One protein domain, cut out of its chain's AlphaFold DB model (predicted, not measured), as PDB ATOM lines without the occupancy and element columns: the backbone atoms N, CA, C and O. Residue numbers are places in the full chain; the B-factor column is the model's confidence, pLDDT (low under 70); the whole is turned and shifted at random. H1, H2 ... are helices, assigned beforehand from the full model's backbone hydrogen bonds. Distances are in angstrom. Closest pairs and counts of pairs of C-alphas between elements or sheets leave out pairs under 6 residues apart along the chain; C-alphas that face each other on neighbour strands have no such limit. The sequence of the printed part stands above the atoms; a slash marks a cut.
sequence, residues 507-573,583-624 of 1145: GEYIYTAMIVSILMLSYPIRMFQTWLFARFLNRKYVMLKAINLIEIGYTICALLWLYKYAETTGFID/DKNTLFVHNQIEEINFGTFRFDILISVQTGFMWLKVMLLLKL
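AT A GLANCE: This is residues 507 to 573 and 583 to 624 of the 1145 residues of an uncharacterized protein of Stylonychia lemnae (UniProt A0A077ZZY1). A long helix, H3, runs through the middle; H1 and H2, end to end nearly in one line, cross it where they join, and H5 packs on H3 at a shallow angle. H4 lies across the end where H1 begins and H3 ends. The printed part has 109 residues with five named helices, H1 to H5 in chain order, no named strand, and the class all helix. It is loose and elongated, with a radius of gyration of the C-alphas of 16.8 A and spans of 53 by 29 by 22 A.

IN THESE COORDINATES: H1, residues 507 to 520, begins with C-alpha 507 at (106.290, 85.119, 113.108) and is 19.8 A long. H2, residues 522 to 536, is 20.7 A long. H3, residues 546 to 570, is 35.7 A long. H4, residues 584 to 598, is 20.9 A long. H5, residues 603 to 624, is 33.1 A long and ends with C-alpha 624 at (84.586, 107.943, 94.301).

HOW THE PARTS SIT: H3 is the hub. It touches H1 at Ser 517 and Ala 558, whose C-alphas are the closest at 5.8 A, and H2 at Pro 524 and Glu 551, 5.9 A, each at a steep tilt of 50 degrees, opposite ways. H3 touches H5 at a shallow tilt of 27 degrees, opposite ways; the closest C-alphas, of Tyr 554 and Gln 610, are 6.1 A apart. H4 touches H3 about perpendicular at 74 degrees, closest at the C-alphas of Thr 568 and Phe 588, 6.6 A. H4 touches H1 with residues 585 to 589 alone, closest at the C-alphas of Gly 507 and Val 589, 6.5 A. H4 and H5 only just touch, with 3 pairs of C-alphas within 8 A. H2 is apart from H4 and H5. Every O i to N i+4 pair is within hydrogen-bond range in H1, H2, H3 and H4, and 16 of 18 in H5.

THE WHOLE: The C-alphas of Asn 538 and Asp 573 are the two farthest apart, 53.6 A. Residues 574 to 582 are not printed, and C-alphas 573 and 583 are 15.5 A apart across this cut. Of the links that are printed whole, none is long. The mean pLDDT of the printed part is 72.4, with 40 residues under 70, among them residues 507 to 521.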
ATOM      1  N   GLY A 507     107.192  85.617 112.055       44.88
ATOM      2  CA  GLY A 507     106.290  85.119 113.108       44.88
ATOM      3  C   GLY A 507     105.437  86.216 113.768       44.88
ATOM      4  O   GLY A 507     104.239  86.023 113.971       44.88
ATOM      5  N   GLU A 508     106.002  87.408 114.011       55.09
ATOM      6  CA  GLU A 508     105.226  88.586 114.440       55.09
ATOM      7  C   GLU A 508     104.272  89.072 113.344       55.09
ATOM      8  O   GLU A 508     103.227  89.639 113.656       55.09
ATOM      9  N   TYR A 509     104.578  88.843 112.064       56.31
ATOM     10  CA  TYR A 509     103.687  89.221 110.968       56.31
ATOM     11  C   TYR A 509     102.448  88.354 110.856       56.31
ATOM     12  O   TYR A 509     101.411  88.888 110.482       56.31
ATOM     13  N   ILE A 510     102.494  87.074 111.229       54.44
ATOM     14  CA  ILE A 510     101.278  86.250 111.300       54.44
ATOM     15  C   ILE A 510     100.382  86.746 112.442       54.44
ATOM     16  O   ILE A 510      99.179  86.903 112.250       54.44
ATOM     17  N   TYR A 511     100.966  87.096 113.591       61.12
ATOM     18  CA  TYR A 511     100.243  87.690 114.721       61.12
ATOM     19  C   TYR A 511      99.731  89.116 114.430       61.12
ATOM     20  O   TYR A 511      98.617  89.490 114.790       61.12
ATOM     21  N   THR A 512     100.503  89.923 113.708       62.53
ATOM     22  CA  THR A 512     100.080  91.259 113.269       62.53
ATOM     23  C   THR A 512      99.014  91.151 112.189       62.53
ATOM     24  O   THR A 512      98.030  91.877 112.245       62.53
ATOM     25  N   ALA A 513      99.144  90.218 111.244       59.44
ATOM     26  CA  ALA A 513      98.112  89.912 110.259       59.44
ATOM     27  C   ALA A 513      96.840  89.412 110.947       59.44
ATOM     28  O   ALA A 513      95.760  89.840 110.571       59.44
ATOM     29  N   MET A 514      96.954  88.606 112.002       62.50
ATOM     30  CA  MET A 514      95.847  88.199 112.867       62.50
ATOM     31  C   MET A 514      95.162  89.401 113.519       62.50
ATOM     32  O   MET A 514      93.949  89.555 113.398       62.50
ATOM     33  N   ILE A 515      95.920  90.292 114.161       66.62
ATOM     34  CA  ILE A 515      95.374  91.515 114.757       66.62
ATOM     35  C   ILE A 515      94.736  92.391 113.682       66.62
ATOM     36  O   ILE A 515      93.629  92.875 113.880       66.62
ATOM     37  N   VAL A 516      95.376  92.568 112.529       66.00
ATOM     38  CA  VAL A 516      94.838  93.324 111.395       66.00
ATOM     39  C   VAL A 516      93.534  92.689 110.915       66.00
ATOM     40  O   VAL A 516      92.544  93.400 110.804       66.00
ATOM     41  N   SER A 517      93.473  91.371 110.725       64.69
ATOM     42  CA  SER A 517      92.264  90.618 110.358       64.69
ATOM     43  C   SER A 517      91.138  90.781 111.382       64.69
ATOM     44  O   SER A 517      89.990  91.001 111.002       64.69
ATOM     45  N   ILE A 518      91.459  90.757 112.678       66.50
ATOM     46  CA  ILE A 518      90.504  90.996 113.768       66.50
ATOM     47  C   ILE A 518      90.042  92.459 113.776       66.50
ATOM     48  O   ILE A 518      88.851  92.735 113.895       66.50
ATOM     49  N   LEU A 519      90.944  93.419 113.574       66.69
ATOM     50  CA  LEU A 519      90.608  94.834 113.416       66.69
ATOM     51  C   LEU A 519      89.750  95.063 112.162       66.69
ATOM     52  O   LEU A 519      88.893  95.952 112.161       66.69
ATOM     53  N   MET A 520      89.895  94.229 111.128       66.31
ATOM     54  CA  MET A 520      89.053  94.244 109.933       66.31
ATOM     55  C   MET A 520      87.634  93.697 110.171       66.31
ATOM     56  O   MET A 520      86.750  94.035 109.382       66.31
ATOM     57  N   LEU A 521      87.340  93.002 111.285       69.69
ATOM     58  CA  LEU A 521      85.951  92.719 111.714       69.69
ATOM     59  C   LEU A 521      85.157  94.001 112.015       69.69
ATOM     60  O   LEU A 521      83.929  93.986 112.081       69.69
ATOM     61  N   SER A 522      85.825  95.148 112.140       74.19
ATOM     62  CA  SER A 522      85.148  96.445 112.206       74.19
ATOM     63  C   SER A 522      84.359  96.791 110.934       74.19
ATOM     64  O   SER A 522      83.392  97.551 111.016       74.19
ATOM     65  N   TYR A 523      84.720  96.235 109.769       71.88
ATOM     66  CA  TYR A 523      84.023  96.478 108.503       71.88
ATOM     67  C   TYR A 523      82.621  95.862 108.431       71.88
ATOM     68  O   TYR A 523      81.681  96.629 108.228       71.88
ATOM     69  N   PRO A 524      82.405  94.553 108.672       71.25
ATOM     70  CA  PRO A 524      81.049  93.999 108.726       71.25
ATOM     71  C   PRO A 524      80.207  94.638 109.835       71.25
ATOM     72  O   PRO A 524      79.010  94.859 109.660       71.25
ATOM     73  N   ILE A 525      80.828  95.015 110.959       75.62
ATOM     74  CA  ILE A 525      80.155  95.770 112.022       75.62
ATOM     75  C   ILE A 525      79.675  97.128 111.494       75.62
ATOM     76  O   ILE A 525      78.519  97.498 111.708       75.62
ATOM     77  N   ARG A 526      80.522  97.855 110.756       76.00
ATOM     78  CA  ARG A 526      80.152  99.115 110.099       76.00
ATOM     79  C   ARG A 526      79.048  98.917 109.063       76.00
ATOM     80  O   ARG A 526      78.126  99.730 109.001       76.00
ATOM     81  N   MET A 527      79.112  97.852 108.270       78.00
ATOM     82  CA  MET A 527      78.085  97.501 107.289       78.00
ATOM     83  C   MET A 527      76.728  97.285 107.972       78.00
ATOM     84  O   MET A 527      75.727  97.885 107.575       78.00
ATOM     85  N   PHE A 528      76.702  96.508 109.056       79.44
ATOM     86  CA  PHE A 528      75.500  96.273 109.853       79.44
ATOM     87  C   PHE A 528      74.956  97.562 110.489       79.44
ATOM     88  O   PHE A 528      73.757  97.837 110.421       79.44
ATOM     89  N   GLN A 529      75.832  98.403 111.044       78.38
ATOM     90  CA  GLN A 529      75.465  99.718 111.581       78.38
ATOM     91  C   GLN A 529      74.881 100.645 110.511       78.38
ATOM     92  O   GLN A 529      73.896 101.336 110.767       78.38
ATOM     93  N   THR A 530      75.449 100.631 109.304       74.81
ATOM     94  CA  THR A 530      74.969 101.426 108.165       74.81
ATOM     95  C   THR A 530      73.597 100.941 107.701       74.81
ATOM     96  O   THR A 530      72.712 101.756 107.438       74.81
ATOM     97  N   TRP A 531      73.376  99.623 107.671       83.81
ATOM     98  CA  TRP A 531      72.067  99.035 107.384       83.81
ATOM     99  C   TRP A 531      71.015  99.431 108.433       83.81
ATOM    100  O   TRP A 531      69.929  99.890 108.069       83.81
ATOM    101  N   LEU A 532      71.343  99.339 109.729       75.94
ATOM    102  CA  LEU A 532      70.460  99.789 110.813       75.94
ATOM    103  C   LEU A 532      70.136 101.282 110.695       75.94
ATOM    104  O   LEU A 532      68.974 101.678 110.782       75.94
ATOM    105  N   PHE A 533      71.153 102.110 110.452       74.81
ATOM    106  CA  PHE A 533      70.992 103.545 110.239       74.81
ATOM    107  C   PHE A 533      70.060 103.850 109.063       74.81
ATOM    108  O   PHE A 533      69.157 104.680 109.184       74.81
ATOM    109  N   ALA A 534      70.239 103.164 107.931       72.38
ATOM    110  CA  ALA A 534      69.380 103.334 106.767       72.38
ATOM    111  C   ALA A 534      67.929 102.948 107.075       72.38
ATOM    112  O   ALA A 534      67.015 103.701 106.734       72.38
ATOM    113  N   ARG A 535      67.720 101.840 107.800       76.88
ATOM    114  CA  ARG A 535      66.394 101.401 108.251       76.88
ATOM    115  C   ARG A 535      65.725 102.435 109.159       76.88
ATOM    116  O   ARG A 535      64.557 102.738 108.949       76.88
ATOM    117  N   PHE A 536      66.447 103.020 110.117       72.81
ATOM    118  CA  PHE A 536      65.897 104.064 110.992       72.81
ATOM    119  C   PHE A 536      65.504 105.343 110.253       72.81
ATOM    120  O   PHE A 536      64.575 106.035 110.667       72.81
ATOM    121  N   LEU A 537      66.198 105.662 109.161       68.62
ATOM    122  CA  LEU A 537      65.897 106.824 108.327       68.62
ATOM    123  C   LEU A 537      64.912 106.524 107.189       68.62
ATOM    124  O   LEU A 537      64.695 107.404 106.356       68.62
ATOM    125  N   ASN A 538      64.337 105.315 107.128       66.25
ATOM    126  CA  ASN A 538      63.514 104.834 106.012       66.25
ATOM    127  C   ASN A 538      64.196 105.008 104.640       66.25
ATOM    128  O   ASN A 538      63.545 105.286 103.635       66.25
ATOM    129  N   ARG A 539      65.524 104.867 104.588       65.38
ATOM    130  CA  ARG A 539      66.296 104.918 103.343       65.38
ATOM    131  C   ARG A 539      66.473 103.511 102.787       65.38
ATOM    132  O   ARG A 539      66.749 102.574 103.533       65.38
ATOM    133  N   LYS A 540      66.368 103.372 101.465       65.44
ATOM    134  CA  LYS A 540      66.704 102.122 100.778       65.44
ATOM    135  C   LYS A 540      68.218 101.917 100.854       65.44
ATOM    136  O   LYS A 540      68.976 102.692 100.284       65.44
ATOM    137  N   TYR A 541      68.651 100.885 101.568       71.50
ATOM    138  CA  TYR A 541      70.035 100.424 101.561       71.50
ATOM    139  C   TYR A 541      70.060  98.986 101.061       71.50
ATOM    140  O   TYR A 541      69.453  98.099 101.663       71.50
ATOM    141  N   VAL A 542      70.741  98.768  99.940       69.62
ATOM    142  CA  VAL A 542      70.915  97.438  99.358       69.62
ATOM    143  C   VAL A 542      72.109  96.785 100.040       69.62
ATOM    144  O   VAL A 542      73.242  97.227  99.880       69.62
ATOM    145  N   MET A 543      71.849  95.743 100.829       67.31
ATOM    146  CA  MET A 543      72.888  95.044 101.587       67.31
ATOM    147  C   MET A 543      73.864  94.288 100.671       67.31
ATOM    148  O   MET A 543      75.049  94.225 100.973       67.31
ATOM    149  N   LEU A 544      73.399  93.770  99.533       69.50
ATOM    150  CA  LEU A 544      74.177  92.940  98.603       69.50
ATOM    151  C   LEU A 544      74.875  93.763  97.509       69.50
ATOM    152  O   LEU A 544      74.738  93.487  96.322       69.50
ATOM    153  N   LYS A 545      75.605  94.808  97.897       74.06
ATOM    154  CA  LYS A 545      76.501  95.517  96.967       74.06
ATOM    155  C   LYS A 545      77.846  94.809  96.867       74.06
ATOM    156  O   LYS A 545      78.261  94.166  97.823       74.06
ATOM    157  N   ALA A 546      78.569  95.000  95.762       73.50
ATOM    158  CA  ALA A 546      79.896  94.407  95.559       73.50
ATOM    159  C   ALA A 546      80.864  94.685  96.729       73.50
ATOM    160  O   ALA A 546      81.485  93.760  97.242       73.50
ATOM    161  N   ILE A 547      80.916  95.930  97.224       74.31
ATOM    162  CA  ILE A 547      81.741  96.314  98.389       74.31
ATOM    163  C   ILE A 547      81.363  95.498  99.631       74.31
ATOM    164  O   ILE A 547      82.229  94.998 100.340       74.31
ATOM    165  N   ASN A 548      80.067  95.323  99.865       78.12
ATOM    166  CA  ASN A 548      79.552  94.593 101.013       78.12
ATOM    167  C   ASN A 548      79.779  93.079 100.891       78.12
ATOM    168  O   ASN A 548      80.077  92.426 101.881       78.12
ATOM    169  N   LEU A 549      79.665  92.512  99.685       77.56
ATOM    170  CA  LEU A 549      79.992  91.105  99.420       77.56
ATOM    171  C   LEU A 549      81.466  90.823  99.695       77.56
ATOM    172  O   LEU A 549      81.798  89.802 100.290       77.56
ATOM    173  N   ILE A 550      82.333  91.762  99.320       77.00
ATOM    174  CA  ILE A 550      83.753  91.715  99.645       77.00
ATOM    175  C   ILE A 550      83.934  91.758 101.169       77.00
ATOM    176  O   ILE A 550      84.569  90.861 101.713       77.00
ATOM    177  N   GLU A 551      83.308  92.712 101.876       76.12
ATOM    178  CA  GLU A 551      83.292  92.789 103.354       76.12
ATOM    179  C   GLU A 551      82.801  91.499 104.028       76.12
ATOM    180  O   GLU A 551      83.387  91.062 105.020       76.12
ATOM    181  N   ILE A 552      81.788  90.835 103.473       78.44
ATOM    182  CA  ILE A 552      81.324  89.524 103.943       78.44
ATOM    183  C   ILE A 552      82.388  88.449 103.696       78.44
ATOM    184  O   ILE A 552      82.705  87.700 104.618       78.44
ATOM    185  N   GLY A 553      82.981  88.397 102.499       77.62
ATOM    186  CA  GLY A 553      84.065  87.466 102.163       77.62
ATOM    187  C   GLY A 553      85.246  87.580 103.128       77.62
ATOM    188  O   GLY A 553      85.738  86.571 103.630       77.62
ATOM    189  N   TYR A 554      85.625  88.805 103.497       75.38
ATOM    190  CA  TYR A 554      86.612  89.037 104.552       75.38
ATOM    191  C   TYR A 554      86.200  88.517 105.906       75.38
ATOM    192  O   TYR A 554      87.022  87.958 106.621       75.38
ATOM    193  N   THR A 555      84.950  88.761 106.278       75.81
ATOM    194  CA  THR A 555      84.431  88.357 107.580       75.81
ATOM    195  C   THR A 555      84.465  86.845 107.695       75.81
ATOM    196  O   THR A 555      84.881  86.328 108.721       75.81
ATOM    197  N   ILE A 556      84.113  86.137 106.621       80.75
ATOM    198  CA  ILE A 556      84.226  84.681 106.540       80.75
ATOM    199  C   ILE A 556      85.690  84.256 106.688       80.75
ATOM    200  O   ILE A 556      85.970  83.382 107.500       80.75
ATOM    201  N   CYS A 557      86.626  84.906 105.987       76.62
ATOM    202  CA  CYS A 557      88.056  84.612 106.137       76.62
ATOM    203  C   CYS A 557      88.525  84.824 107.584       76.62
ATOM    204  O   CYS A 557      89.152  83.938 108.149       76.62
ATOM    205  N   ALA A 558      88.161  85.946 108.212       74.75
ATOM    206  CA  ALA A 558      88.515  86.269 109.594       74.75
ATOM    207  C   ALA A 558      87.845  85.335 110.620       74.75
ATOM    208  O   ALA A 558      88.447  85.016 111.640       74.75
ATOM    209  N   LEU A 559      86.618  84.870 110.365       77.69
ATOM    210  CA  LEU A 559      85.924  83.902 111.217       77.69
ATOM    211  C   LEU A 559      86.523  82.499 111.094       77.69
ATOM    212  O   LEU A 559      86.702  81.847 112.115       77.69
ATOM    213  N   LEU A 560      86.870  82.049 109.882       79.06
ATOM    214  CA  LEU A 560      87.615  80.800 109.673       79.06
ATOM    215  C   LEU A 560      88.969  80.851 110.384       79.06
ATOM    216  O   LEU A 560      89.385  79.878 111.004       79.06
ATOM    217  N   TRP A 561      89.607  82.018 110.343       74.81
ATOM    218  CA  TRP A 561      90.850  82.305 111.043       74.81
ATOM    219  C   TRP A 561      90.686  82.196 112.568       74.81
ATOM    220  O   TRP A 561      91.435  81.474 113.221       74.81
ATOM    221  N   LEU A 562      89.666  82.850 113.139       77.62
ATOM    222  CA  LEU A 562      89.343  82.775 114.571       77.62
ATOM    223  C   LEU A 562      88.949  81.364 115.015       77.62
ATOM    224  O   LEU A 562      89.342  80.941 116.097       77.62
ATOM    225  N   TYR A 563      88.185  80.644 114.190       83.56
ATOM    226  CA  TYR A 563      87.818  79.253 114.441       83.56
ATOM    227  C   TYR A 563      89.065  78.374 114.524       83.56
ATOM    228  O   TYR A 563      89.219  77.638 115.492       83.56
ATOM    229  N   LYS A 564      89.987  78.512 113.562       76.06
ATOM    230  CA  LYS A 564      91.248  77.766 113.563       76.06
ATOM    231  C   LYS A 564      92.107  78.105 114.774       76.06
ATOM    232  O   LYS A 564      92.535  77.198 115.468       76.06
ATOM    233  N   TYR A 565      92.260  79.386 115.107       75.56
ATOM    234  CA  TYR A 565      92.969  79.805 116.319       75.56
ATOM    235  C   TYR A 565      92.345  79.235 117.607       75.56
ATOM    236  O   TYR A 565      93.060  78.796 118.510       75.56
ATOM    237  N   ALA A 566      91.010  79.205 117.702       78.69
ATOM    238  CA  ALA A 566      90.295  78.620 118.837       78.69
ATOM    239  C   ALA A 566      90.474  77.092 118.916       78.69
ATOM    240  O   ALA A 566      90.672  76.555 120.001       78.69
ATOM    241  N   GLU A 567      90.451  76.400 117.774       78.69
ATOM    242  CA  GLU A 567      90.707  74.958 117.666       78.69
ATOM    243  C   GLU A 567      92.129  74.613 118.139       78.69
ATOM    244  O   GLU A 567      92.295  73.729 118.977       78.69
ATOM    245  N   THR A 568      93.142  75.375 117.707       69.56
ATOM    246  CA  THR A 568      94.544  75.164 118.115       69.56
ATOM    247  C   THR A 568      94.799  75.492 119.591       69.56
ATOM    248  O   THR A 568      95.723  74.956 120.190       69.56
ATOM    249  N   THR A 569      94.004  76.382 120.192       66.56
ATOM    250  CA  THR A 569      94.156  76.773 121.608       66.56
ATOM    251  C   THR A 569      93.309  75.938 122.571       66.56
ATOM    252  O   THR A 569      93.576  75.963 123.772       66.56
ATOM    253  N   GLY A 570      92.299  75.217 122.067       69.50
ATOM    254  CA  GLY A 570      91.369  74.404 122.858       69.50
ATOM    255  C   GLY A 570      91.838  72.976 123.160       69.50
ATOM    256  O   GLY A 570      91.358  72.392 124.126       69.50
ATOM    257  N   PHE A 571      92.782  72.433 122.383       57.31
ATOM    258  CA  PHE A 571      93.348  71.092 122.564       57.31
ATOM    259  C   PHE A 571      94.816  71.181 122.990       57.31
ATOM    260  O   PHE A 571      95.717  71.168 122.158       57.31
ATOM    261  N   ILE A 572      95.066  71.279 124.294       54.88
ATOM    262  CA  ILE A 572      96.383  70.966 124.863       54.88
ATOM    263  C   ILE A 572      96.138  69.998 126.021       54.88
ATOM    264  O   ILE A 572      96.093  70.404 127.180       54.88
ATOM    265  N   ASP A 573      95.922  68.724 125.691       57.06
ATOM    266  CA  ASP A 573      96.184  67.641 126.637       57.06
ATOM    267  C   ASP A 573      97.703  67.432 126.618       57.06
ATOM    268  O   ASP A 573      98.244  67.058 125.585       57.06
ATOM    269  N   ASP A 583     105.214  80.070 124.384       70.94
ATOM    270  CA  ASP A 583     104.001  80.851 124.600       70.94
ATOM    271  C   ASP A 583     102.909  80.366 123.630       70.94
ATOM    272  O   ASP A 583     103.194  79.885 122.526       70.94
ATOM    273  N   LYS A 584     101.638  80.527 124.006       66.19
ATOM    274  CA  LYS A 584     100.482  80.088 123.203       66.19
ATOM    275  C   LYS A 584     100.526  80.633 121.772       66.19
ATOM    276  O   LYS A 584     100.106  79.959 120.836       66.19
ATOM    277  N   ASN A 585     101.071  81.836 121.595       62.19
ATOM    278  CA  ASN A 585     101.237  82.458 120.283       62.19
ATOM    279  C   ASN A 585     102.348  81.795 119.456       62.19
ATOM    280  O   ASN A 585     102.180  81.606 118.253       62.19
ATOM    281  N   THR A 586     103.461  81.411 120.086       68.31
ATOM    282  CA  THR A 586     104.555  80.700 119.407       68.31
ATOM    283  C   THR A 586     104.162  79.275 119.030       68.31
ATOM    284  O   THR A 586     104.490  78.849 117.927       68.31
ATOM    285  N   LEU A 587     103.375  78.592 119.872       67.62
ATOM    286  CA  LEU A 587     102.825  77.267 119.572       67.62
ATOM    287  C   LEU A 587     101.855  77.319 118.381       67.62
ATOM    288  O   LEU A 587     101.930  76.502 117.473       67.62
ATOM    289  N   PHE A 588     100.990  78.337 118.329       71.25
ATOM    290  CA  PHE A 588     100.112  78.551 117.178       71.25
ATOM    291  C   PHE A 588     100.901  78.785 115.880       71.25
ATOM    292  O   PHE A 588     100.602  78.167 114.862       71.25
ATOM    293  N   VAL A 589     101.925  79.648 115.906       68.62
ATOM    294  CA  VAL A 589     102.773  79.908 114.728       68.62
ATOM    295  C   VAL A 589     103.518  78.644 114.295       68.62
ATOM    296  O   VAL A 589     103.582  78.369 113.099       68.62
ATOM    297  N   HIS A 590     104.026  77.853 115.244       67.25
ATOM    298  CA  HIS A 590     104.674  76.575 114.958       67.25
ATOM    299  C   HIS A 590     103.709  75.594 114.276       67.25
ATOM    300  O   HIS A 590     104.041  75.057 113.218       67.25
ATOM    301  N   ASN A 591     102.501  75.422 114.819       69.69
ATOM    302  CA  ASN A 591     101.489  74.525 114.256       69.69
ATOM    303  C   ASN A 591     101.057  74.967 112.853       69.69
ATOM    304  O   ASN A 591     100.881  74.138 111.969       69.69
ATOM    305  N   GLN A 592     100.949  76.277 112.605       68.50
ATOM    306  CA  GLN A 592     100.644  76.793 111.269       68.50
ATOM    307  C   GLN A 592     101.788  76.559 110.269       68.50
ATOM    308  O   GLN A 592     101.527  76.236 109.113       68.50
ATOM    309  N   ILE A 593     103.052  76.684 110.686       69.94
ATOM    310  CA  ILE A 593     104.211  76.373 109.827       69.94
ATOM    311  C   ILE A 593     104.252  74.877 109.493       69.94
ATOM    312  O   ILE A 593     104.517  74.510 108.347       69.94
ATOM    313  N   GLU A 594     103.957  74.012 110.464       68.88
ATOM    314  CA  GLU A 594     103.860  72.572 110.232       68.88
ATOM    315  C   GLU A 594     102.706  72.217 109.293       68.88
ATOM    316  O   GLU A 594     102.928  71.513 108.313       68.88
ATOM    317  N   GLU A 595     101.502  72.752 109.509       72.50
ATOM    318  CA  GLU A 595     100.351  72.534 108.618       72.50
ATOM    319  C   GLU A 595     100.630  72.980 107.171       72.50
ATOM    320  O   GLU A 595     100.221  72.298 106.223       72.50
ATOM    321  N   ILE A 596     101.373  74.080 106.988       68.31
ATOM    322  CA  ILE A 596     101.838  74.538 105.671       68.31
ATOM    323  C   ILE A 596     102.796  73.512 105.050       68.31
ATOM    324  O   ILE A 596     102.629  73.153 103.883       68.31
ATOM    325  N   ASN A 597     103.770  73.013 105.817       71.56
ATOM    326  CA  ASN A 597     104.745  72.028 105.341       71.56
ATOM    327  C   ASN A 597     104.100  70.671 105.016       71.56
ATOM    328  O   ASN A 597     104.468  70.039 104.026       71.56
ATOM    329  N   PHE A 598     103.119  70.237 105.811       78.06
ATOM    330  CA  PHE A 598     102.375  68.994 105.591       78.06
ATOM    331  C   PHE A 598     101.273  69.128 104.529       78.06
ATOM    332  O   PHE A 598     100.705  68.125 104.098       78.06
ATOM    333  N   GLY A 599     100.967  70.351 104.078       72.44
ATOM    334  CA  GLY A 599      99.964  70.621 103.050       72.44
ATOM    335  C   GLY A 599      98.523  70.328 103.481       72.44
ATOM    336  O   GLY A 599      97.647  70.251 102.617       72.44
ATOM    337  N   THR A 600      98.266  70.168 104.781       77.25
ATOM    338  CA  THR A 600      96.938  69.871 105.340       77.25
ATOM    339  C   THR A 600      96.032  71.099 105.305       77.25
ATOM    340  O   THR A 600      94.856  70.992 104.951       77.25
ATOM    341  N   PHE A 601      96.586  72.279 105.597       73.75
ATOM    342  CA  PHE A 601      95.895  73.558 105.481       73.75
ATOM    343  C   PHE A 601      96.840  74.646 104.961       73.75
ATOM    344  O   PHE A 601      97.836  75.004 105.583       73.75
ATOM    345  N   ARG A 602      96.516  75.196 103.789       74.38
ATOM    346  CA  ARG A 602      97.319  76.229 103.125       74.38
ATOM    347  C   ARG A 602      96.893  77.625 103.570       74.38
ATOM    348  O   ARG A 602      96.108  78.310 102.912       74.38
ATOM    349  N   PHE A 603      97.383  78.020 104.738       66.50
ATOM    350  CA  PHE A 603      97.121  79.320 105.356       66.50
ATOM    351  C   PHE A 603      97.570  80.513 104.486       66.50
ATOM    352  O   PHE A 603      96.925  81.563 104.458       66.50
ATOM    353  N   ASP A 604      98.629  80.323 103.703       72.19
ATOM    354  CA  ASP A 604      99.108  81.233 102.662       72.19
ATOM    355  C   ASP A 604      98.035  81.541 101.604       72.19
ATOM    356  O   ASP A 604      97.891  82.698 101.195       72.19
ATOM    357  N   ILE A 605      97.219  80.555 101.211       78.50
ATOM    358  CA  ILE A 605      96.090  80.761 100.289       78.50
ATOM    359  C   ILE A 605      95.021  81.642 100.942       78.50
ATOM    360  O   ILE A 605      94.533  82.575 100.302       78.50
ATOM    361  N   LEU A 606      94.680  81.404 102.213       75.81
ATOM    362  CA  LEU A 606      93.675  82.200 102.927       75.81
ATOM    363  C   LEU A 606      94.107  83.672 103.051       75.81
ATOM    364  O   LEU A 606      93.324  84.570 102.732       75.81
ATOM    365  N   ILE A 607      95.363  83.926 103.439       71.56
ATOM    366  CA  ILE A 607      95.930  85.284 103.499       71.56
ATOM    367  C   ILE A 607      95.982  85.925 102.110       71.56
ATOM    368  O   ILE A 607      95.685  87.115 101.973       71.56
ATOM    369  N   SER A 608      96.331  85.163 101.073       79.75
ATOM    370  CA  SER A 608      96.376  85.666  99.696       79.75
ATOM    371  C   SER A 608      94.990  86.082  99.205       79.75
ATOM    372  O   SER A 608      94.839  87.172  98.652       79.75
ATOM    373  N   VAL A 609      93.956  85.280  99.481       80.69
ATOM    374  CA  VAL A 609      92.555  85.611  99.169       80.69
ATOM    375  C   VAL A 609      92.102  86.846  99.948       80.69
ATOM    376  O   VAL A 609      91.538  87.774  99.365       80.69
ATOM    377  N   GLN A 610      92.409  86.914 101.245       79.25
ATOM    378  CA  GLN A 610      92.100  88.075 102.075       79.25
ATOM    379  C   GLN A 610      92.781  89.352 101.552       79.25
ATOM    380  O   GLN A 610      92.156  90.407 101.445       79.25
ATOM    381  N   THR A 611      94.058  89.267 101.187       76.88
ATOM    382  CA  THR A 611      94.821  90.385 100.617       76.88
ATOM    383  C   THR A 611      94.263  90.789  99.252       76.88
ATOM    384  O   THR A 611      94.133  91.980  98.971       76.88
ATOM    385  N   GLY A 612      93.845  89.820  98.433       82.38
ATOM    386  CA  GLY A 612      93.140  90.064  97.176       82.38
ATOM    387  C   GLY A 612      91.852  90.861  97.382       82.38
ATOM    388  O   GLY A 612      91.625  91.856  96.693       82.38
ATOM    389  N   PHE A 613      91.055  90.513  98.395       81.31
ATOM    390  CA  PHE A 613      89.888  91.307  98.766       81.31
ATOM    391  C   PHE A 613      90.268  92.732  99.231       81.31
ATOM    392  O   PHE A 613      89.522  93.661  98.919       81.31
ATOM    393  N   MET A 614      91.429  92.949  99.890       76.12
ATOM    394  CA  MET A 614      91.940  94.300 100.282       76.12
ATOM    395  C   MET A 614      92.202  95.162  99.084       76.12
ATOM    396  O   MET A 614      91.684  96.278  99.006       76.12
ATOM    397  N   TRP A 615      92.929  94.625  98.124       83.19
ATOM    398  CA  TRP A 615      93.180  95.347  96.895       83.19
ATOM    399  C   TRP A 615      91.898  95.606  96.114       83.19
ATOM    400  O   TRP A 615      91.702  96.726  95.645       83.19
ATOM    401  N   LEU A 616      90.975  94.643  96.060       82.69
ATOM    402  CA  LEU A 616      89.685  94.839  95.403       82.69
ATOM    403  C   LEU A 616      88.848  95.925  96.093       82.69
ATOM    404  O   LEU A 616      88.242  96.760  95.425       82.69
ATOM    405  N   LYS A 617      88.857  95.981  97.428       79.62
ATOM    406  CA  LYS A 617      88.198  97.045  98.190       79.62
ATOM    407  C   LYS A 617      88.825  98.408  97.922       79.62
ATOM    408  O   LYS A 617      88.093  99.368  97.701       79.62
ATOM    409  N   VAL A 618      90.155  98.504  97.928       79.00
ATOM    410  CA  VAL A 618      90.874  99.749  97.606       79.00
ATOM    411  C   VAL A 618      90.547 100.202  96.183       79.00
ATOM    412  O   VAL A 618      90.225 101.370  95.985       79.00
ATOM    413  N   MET A 619      90.520  99.283  95.217       79.81
ATOM    414  CA  MET A 619      90.079  99.573  93.850       79.81
ATOM    415  C   MET A 619      88.641 100.102  93.820       79.81
ATOM    416  O   MET A 619      88.374 101.107  93.172       79.81
ATOM    417  N   LEU A 620      87.717  99.508  94.578       80.69
ATOM    418  CA  LEU A 620      86.342 100.008  94.677       80.69
ATOM    419  C   LEU A 620      86.217 101.339  95.430       80.69
ATOM    420  O   LEU A 620      85.222 102.031  95.244       80.69
ATOM    421  N   LEU A 621      87.192 101.746  96.246       78.00
ATOM    422  CA  LEU A 621      87.219 103.099  96.820       78.00
ATOM    423  C   LEU A 621      87.596 104.154  95.774       78.00
ATOM    424  O   LEU A 621      87.121 105.288  95.864       78.00
ATOM    425  N   LEU A 622      88.353 103.780  94.734       83.94
ATOM    426  CA  LEU A 622      88.616 104.655  93.582       83.94
ATOM    427  C   LEU A 622      87.343 104.979  92.792       83.94
ATOM    428  O   LEU A 622      87.346 105.933  92.013       83.94
ATOM    429  N   LYS A 623      86.242 104.258  93.046       82.81
ATOM    430  CA  LYS A 623      84.909 104.548  92.506       82.81
ATOM    431  C   LYS A 623      84.454 105.981  92.821       82.81
ATOM    432  O   LYS A 623      83.790 106.619  92.025       82.81
ATOM    433  N   LEU A 624      84.904 106.555  93.939       81.75
ATOM    434  CA  LEU A 624      84.586 107.943  94.301       81.75
ATOM    435  C   LEU A 624      85.391 108.998  93.520       81.75
ATOM    436  O   LEU A 624      85.165 110.193  93.700       81.75
TER     437      LEU A 624